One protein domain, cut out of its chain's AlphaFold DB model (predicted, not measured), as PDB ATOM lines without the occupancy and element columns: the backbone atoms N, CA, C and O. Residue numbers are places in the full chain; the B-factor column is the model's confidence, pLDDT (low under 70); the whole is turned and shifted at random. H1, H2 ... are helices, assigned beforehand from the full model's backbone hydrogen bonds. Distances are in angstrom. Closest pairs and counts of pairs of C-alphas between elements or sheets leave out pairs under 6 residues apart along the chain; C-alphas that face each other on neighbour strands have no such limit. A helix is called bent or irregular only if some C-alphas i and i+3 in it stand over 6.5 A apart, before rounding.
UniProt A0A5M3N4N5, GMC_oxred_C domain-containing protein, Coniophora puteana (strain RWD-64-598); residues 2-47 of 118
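AT A GLANCE: This is residues 2 to 47 of the 118 residues of the protein "GMC_oxred_C domain-containing protein" of Coniophora puteana (strain RWD-64-598) (UniProt A0A5M3N4N5). Two helices stand at opposite ends of an open, flat shape, with no contact between them, and one long link crosses the gap. H1 stands at one end, across the longest axis; after it the link turns back, runs through the middle of the shape and reaches the shorter H2 at the other end. The printed part has 46 residues with two named helices, H1 then H2, and no named strand; its class is all helix. It is only just extended, close to loose, with a radius of gyration of the C-alphas of 14.6 A, and the C-alphas span 38 by 28 by 15 A.

IN THESE COORDINATES: Find C-alpha 2 at (-44.883, 59.145, 29.162); from there H1, residues 2 to 18, runs 24.4 A to C-alpha 18 at (-32.290, 43.800, 43.385). Go on through residues 19 to 35 to Leu 36, where H2, residues 36 to 46, begins; it runs 15.1 A to C-alpha 46 at (-47.245, 32.761, 25.652).

HOW THE PARTS SIT: Compare the two helices and you find H1 and H2 apart, with no C-alpha of the one within 8 A of the other. Look at residues 2 to 11, which belong to H1: they stand free, as do residues 17 to 22 and residues 32 to 37. In the backbones of H1 and H2, every O i to N i+4 pair is within hydrogen-bond range. Neither helix is bent.

THE WHOLE: The two C-alphas farthest apart are those of Ser 18 and Ser 34, at 39.2 A, while the C-alphas of Arg 2 and Asn 47 are 27.0 A apart. The link from H1 to H2 is long, with 17 residues. The printed part has no cut. Read the B-factor column for the model's confidence: the mean pLDDT of the printed part is 88.8, and no printed residue is under 70.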
ATOM      1  N   ARG A   2     -46.363  59.090  28.997       94.38
ATOM      2  CA  ARG A   2     -44.883  59.145  29.162       94.38
ATOM      3  C   ARG A   2     -44.379  58.882  30.591       94.38
ATOM      4  O   ARG A   2     -43.404  58.163  30.761       94.38
ATOM      5  N   ALA A   3     -45.038  59.450  31.606       94.88
ATOM      6  CA  ALA A   3     -44.671  59.229  33.009       94.88
ATOM      7  C   ALA A   3     -44.820  57.755  33.424       94.88
ATOM      8  O   ALA A   3     -43.940  57.215  34.082       94.88
ATOM      9  N   MET A   4     -45.891  57.098  32.966       93.44
ATOM     10  CA  MET A   4     -46.133  55.673  33.197       93.44
ATOM     11  C   MET A   4     -45.035  54.817  32.565       93.44
ATOM     12  O   MET A   4     -44.453  53.997  33.256       93.44
ATOM     13  N   LEU A   5     -44.690  55.062  31.293       93.62
ATOM     14  CA  LEU A   5     -43.614  54.328  30.615       93.62
ATOM     15  C   LEU A   5     -42.278  54.464  31.354       93.62
ATOM     16  O   LEU A   5     -41.603  53.468  31.589       93.62
ATOM     17  N   ARG A   6     -41.916  55.683  31.777       95.75
ATOM     18  CA  ARG A   6     -40.695  55.913  32.567       95.75
ATOM     19  C   ARG A   6     -40.714  55.138  33.881       95.75
ATOM     20  O   ARG A   6     -39.719  54.515  34.221       95.75
ATOM     21  N   LEU A   7     -41.836  55.167  34.598       96.62
ATOM     22  CA  LEU A   7     -41.981  54.428  35.849       96.62
ATOM     23  C   LEU A   7     -41.852  52.916  35.628       96.62
ATOM     24  O   LEU A   7     -41.124  52.269  36.372       96.62
ATOM     25  N   SER A   8     -42.506  52.361  34.605       93.44
ATOM     26  CA  SER A   8     -42.406  50.937  34.268       93.44
ATOM     27  C   SER A   8     -40.961  50.519  33.994       93.44
ATOM     28  O   SER A   8     -40.504  49.540  34.574       93.44
ATOM     29  N   MET A   9     -40.221  51.292  33.191       93.06
ATOM     30  CA  MET A   9     -38.803  51.022  32.919       93.06
ATOM     31  C   MET A   9     -37.956  51.057  34.197       93.06
ATOM     32  O   MET A   9     -37.193  50.130  34.448       93.06
ATOM     33  N   LEU A  10     -38.156  52.066  35.052       95.50
ATOM     34  CA  LEU A  10     -37.447  52.176  36.332       95.50
ATOM     35  C   LEU A  10     -37.750  51.004  37.278       95.50
ATOM     36  O   LEU A  10     -36.863  50.545  37.994       95.50
ATOM     37  N   ILE A  11     -38.994  50.514  37.301       94.81
ATOM     38  CA  ILE A  11     -39.371  49.333  38.089       94.81
ATOM     39  C   ILE A  11     -38.625  48.098  37.574       94.81
ATOM     40  O   ILE A  11     -38.044  47.376  38.380       94.81
ATOM     41  N   VAL A  12     -38.598  47.880  36.255       93.50
ATOM     42  CA  VAL A  12     -37.874  46.753  35.646       93.50
ATOM     43  C   VAL A  12     -36.384  46.812  35.979       93.50
ATOM     44  O   VAL A  12     -35.822  45.818  36.438       93.50
ATOM     45  N   GLU A  13     -35.753  47.976  35.813       93.81
ATOM     46  CA  GLU A  13     -34.343  48.188  36.165       93.81
ATOM     47  C   GLU A  13     -34.077  47.879  37.641       93.81
ATOM     48  O   GLU A  13     -33.118  47.182  37.975       93.81
ATOM     49  N   ARG A  14     -34.960  48.342  38.533       95.88
ATOM     50  CA  ARG A  14     -34.815  48.127  39.974       95.88
ATOM     51  C   ARG A  14     -34.975  46.662  40.368       95.88
ATOM     52  O   ARG A  14     -34.209  46.204  41.210       95.88
ATOM     53  N   ILE A  15     -35.920  45.941  39.765       94.75
ATOM     54  CA  ILE A  15     -36.114  44.500  39.994       94.75
ATOM     55  C   ILE A  15     -34.867  43.727  39.551       94.75
ATOM     56  O   ILE A  15     -34.315  42.963  40.343       94.75
ATOM     57  N   ARG A  16     -34.376  43.989  38.330       92.75
ATOM     58  CA  ARG A  16     -33.159  43.358  37.784       92.75
ATOM     59  C   ARG A  16     -31.931  43.616  38.663       92.75
ATOM     60  O   ARG A  16     -31.104  42.726  38.830       92.75
ATOM     61  N   ALA A  17     -31.816  44.817  39.233       94.50
ATOM     62  CA  ALA A  17     -30.720  45.173  40.133       94.50
ATOM     63  C   ALA A  17     -30.847  44.540  41.530       94.50
ATOM     64  O   ALA A  17     -29.828  44.238  42.147       94.50
ATOM     65  N   SER A  18     -32.070  44.368  42.048       96.25
ATOM     66  CA  SER A  18     -32.290  43.800  43.385       96.25
ATOM     67  C   SER A  18     -32.129  42.286  43.431       96.25
ATOM     68  O   SER A  18     -31.605  41.764  44.409       96.25
ATOM     69  N   ASP A  19     -32.590  41.593  42.392       95.06
ATOM     70  CA  ASP A  19     -32.516  40.141  42.293       95.06
ATOM     71  C   ASP A  19     -32.343  39.737  40.822       95.06
ATOM     72  O   ASP A  19     -33.327  39.637  40.083       95.06
ATOM     73  N   PRO A  20     -31.099  39.484  40.383       89.00
ATOM     74  CA  PRO A  20     -30.827  39.031  39.023       89.00
ATOM     75  C   PRO A  20     -31.444  37.669  38.684       89.00
ATOM     76  O   PRO A  20     -31.508  37.318  37.509       89.00
ATOM     77  N   SER A  21     -31.869  36.886  39.684       93.00
ATOM     78  CA  SER A  21     -32.532  35.596  39.466       93.00
ATOM     79  C   SER A  21     -34.033  35.730  39.198       93.00
ATOM     80  O   SER A  21     -34.666  34.772  38.751       93.00
ATOM     81  N   TYR A  22     -34.606  36.918  39.422       91.06
ATOM     82  CA  TYR A  22     -36.011  37.174  39.150       91.06
ATOM     83  C   TYR A  22     -36.275  37.155  37.629       91.06
ATOM     84  O   TYR A  22     -35.654  37.929  36.894       91.06
ATOM     85  N   PRO A  23     -37.200  36.314  37.125       89.50
ATOM     86  CA  PRO A  23     -37.351  36.031  35.695       89.50
ATOM     87  C   PRO A  23     -38.152  37.123  34.963       89.50
ATOM     88  O   PRO A  23     -39.245  36.887  34.446       89.50
ATOM     89  N   ILE A  24     -37.632  38.353  34.953       88.31
ATOM     90  CA  ILE A  24     -38.243  39.488  34.255       88.31
ATOM     91  C   ILE A  24     -37.737  39.590  32.813       88.31
ATOM     92  O   ILE A  24     -36.641  40.080  32.526       88.31
ATOM     93  N   GLU A  25     -38.584  39.150  31.893       86.56
ATOM     94  CA  GLU A  25     -38.331  39.153  30.454       86.56
ATOM     95  C   GLU A  25     -39.167  40.224  29.754       86.56
ATOM     96  O   GLU A  25     -40.262  40.579  30.202       86.56
ATOM     97  N   ASP A  26     -38.652  40.729  28.637       86.75
ATOM     98  CA  ASP A  26     -39.409  41.637  27.788       86.75
ATOM     99  C   ASP A  26     -40.546  40.861  27.107       86.75
ATOM    100  O   ASP A  26     -40.401  39.694  26.725       86.75
ATOM    101  N   TRP A  27     -41.708  41.500  26.971       84.31
ATOM    102  CA  TRP A  27     -42.845  40.859  26.322       84.31
ATOM    103  C   TRP A  27     -42.541  40.632  24.840       84.31
ATOM    104  O   TRP A  27     -42.097  41.543  24.143       84.31
ATOM    105  N   TYR A  28     -42.799  39.421  24.352       84.12
ATOM    106  CA  TYR A  28     -42.613  39.105  22.942       84.12
ATOM    107  C   TYR A  28     -43.693  39.778  22.098       84.12
ATOM    108  O   TYR A  28     -44.887  39.647  22.368       84.12
ATOM    109  N   VAL A  29     -43.243  40.471  21.059       83.38
ATOM    110  CA  VAL A  29     -44.084  41.110  20.051       83.38
ATOM    111  C   VAL A  29     -43.674  40.507  18.705       83.38
ATOM    112  O   VAL A  29     -42.489  40.604  18.369       83.38
ATOM    113  N   PRO A  30     -44.590  39.853  17.966       81.00
ATOM    114  CA  PRO A  30     -44.308  39.351  16.624       81.00
ATOM    115  C   PRO A  30     -43.764  40.451  15.711       81.00
ATOM    116  O   PRO A  30     -44.099  41.628  15.859       81.00
ATOM    117  N   ALA A  31     -42.923  40.073  14.751       80.38
ATOM    118  CA  ALA A  31     -42.353  41.033  13.807       80.38
ATOM    119  C   ALA A  31     -43.377  41.521  12.765       80.38
ATOM    120  O   ALA A  31     -43.202  42.596  12.191       80.38
ATOM    121  N   SER A  32     -44.426  40.733  12.504       80.12
ATOM    122  CA  SER A  32     -45.517  41.090  11.599       80.12
ATOM    123  C   SER A  32     -46.820  40.409  12.001       80.12
ATOM    124  O   SER A  32     -46.784  39.290  12.506       80.12
ATOM    125  N   ASP A  33     -47.939  41.032  11.635       76.62
ATOM    126  CA  ASP A  33     -49.289  40.478  11.811       76.62
ATOM    127  C   ASP A  33     -49.779  39.747  10.533       76.62
ATOM    128  O   ASP A  33     -50.972  39.622  10.258       76.62
ATOM    129  N   SER A  34     -48.849  39.376   9.639       80.25
ATOM    130  CA  SER A  34     -49.166  38.759   8.337       80.25
ATOM    131  C   SER A  34     -49.011  37.238   8.319       80.25
ATOM    132  O   SER A  34     -49.524  36.584   7.409       80.25
ATOM    133  N   ASP A  35     -48.329  36.674   9.319       81.94
ATOM    134  CA  ASP A  35     -48.102  35.237   9.454       81.94
ATOM    135  C   ASP A  35     -48.961  34.656  10.583       81.94
ATOM    136  O   ASP A  35     -48.584  34.631  11.757       81.94
ATOM    137  N   LEU A  36     -50.121  34.125  10.198       80.06
ATOM    138  CA  LEU A  36     -51.076  33.493  11.112       80.06
ATOM    139  C   LEU A  36     -50.495  32.267  11.846       80.06
ATOM    140  O   LEU A  36     -51.012  31.877  12.896       80.06
ATOM    141  N   HIS A  37     -49.452  31.623  11.307       82.94
ATOM    142  CA  HIS A  37     -48.815  30.481  11.959       82.94
ATOM    143  C   HIS A  37     -47.913  30.931  13.113       82.94
ATOM    144  O   HIS A  37     -47.970  30.346  14.200       82.94
ATOM    145  N   GLU A  38     -47.122  31.988  12.901       81.25
ATOM    146  CA  GLU A  38     -46.305  32.602  13.954       81.25
ATOM    147  C   GLU A  38     -47.197  33.151  15.078       81.25
ATOM    148  O   GLU A  38     -46.962  32.850  16.251       81.25
ATOM    149  N   GLU A  39     -48.276  33.857  14.728       81.94
ATOM    150  CA  GLU A  39     -49.265  34.356  15.690       81.94
ATOM    151  C   GLU A  39     -49.894  33.230  16.518       81.94
ATOM    152  O   GLU A  39     -49.921  33.295  17.752       81.94
ATOM    153  N   GLY A  40     -50.370  32.165  15.862       86.50
ATOM    154  CA  GLY A  40     -50.976  31.020  16.542       86.50
ATOM    155  C   GLY A  40     -50.004  30.334  17.504       86.50
ATOM    156  O   GLY A  40     -50.362  30.029  18.643       86.50
ATOM    157  N   SER A  41     -48.751  30.145  17.084       86.19
ATOM    158  CA  SER A  41     -47.691  29.590  17.932       86.19
ATOM    159  C   SER A  41     -47.391  30.491  19.137       86.19
ATOM    160  O   SER A  41     -47.289  30.012  20.273       86.19
ATOM    161  N   ALA A  42     -47.322  31.808  18.927       85.94
ATOM    162  CA  ALA A  42     -47.104  32.781  19.991       85.94
ATOM    163  C   ALA A  42     -48.243  32.773  21.020       85.94
ATOM    164  O   ALA A  42     -47.976  32.749  22.222       85.94
ATOM    165  N   ILE A  43     -49.503  32.722  20.574       87.56
ATOM    166  CA  ILE A  43     -50.665  32.598  21.463       87.56
ATOM    167  C   ILE A  43     -50.552  31.312  22.284       87.56
ATOM    168  O   ILE A  43     -50.599  31.359  23.511       87.56
ATOM    169  N   MET A  44     -50.344  30.164  21.642       89.81
ATOM    170  CA  MET A  44     -50.323  28.875  22.340       89.81
ATOM    171  C   MET A  44     -49.181  28.750  23.359       89.81
ATOM    172  O   MET A  44     -49.343  28.082  24.377       89.81
ATOM    173  N   THR A  45     -48.041  29.397  23.113       88.31
ATOM    174  CA  THR A  45     -46.853  29.304  23.980       88.31
ATOM    175  C   THR A  45     -46.760  30.410  25.029       88.31
ATOM    176  O   THR A  45     -46.108  30.220  26.057       88.31
ATOM    177  N   ARG A  46     -47.392  31.569  24.798       85.62
ATOM    178  CA  ARG A  46     -47.245  32.761  25.652       85.62
ATOM    179  C   ARG A  46     -48.546  33.254  26.274       85.62
ATOM    180  O   ARG A  46     -48.487  34.190  27.073       85.62
ATOM    181  N   ASN A  47     -49.696  32.656  25.958       88.19
ATOM    182  CA  ASN A  47     -50.955  32.992  26.619       88.19
ATOM    183  C   ASN A  47     -50.828  32.794  28.139       88.19
ATOM    184  O   ASN A  47     -50.269  31.809  28.626       88.19
TER     185      ASN A  47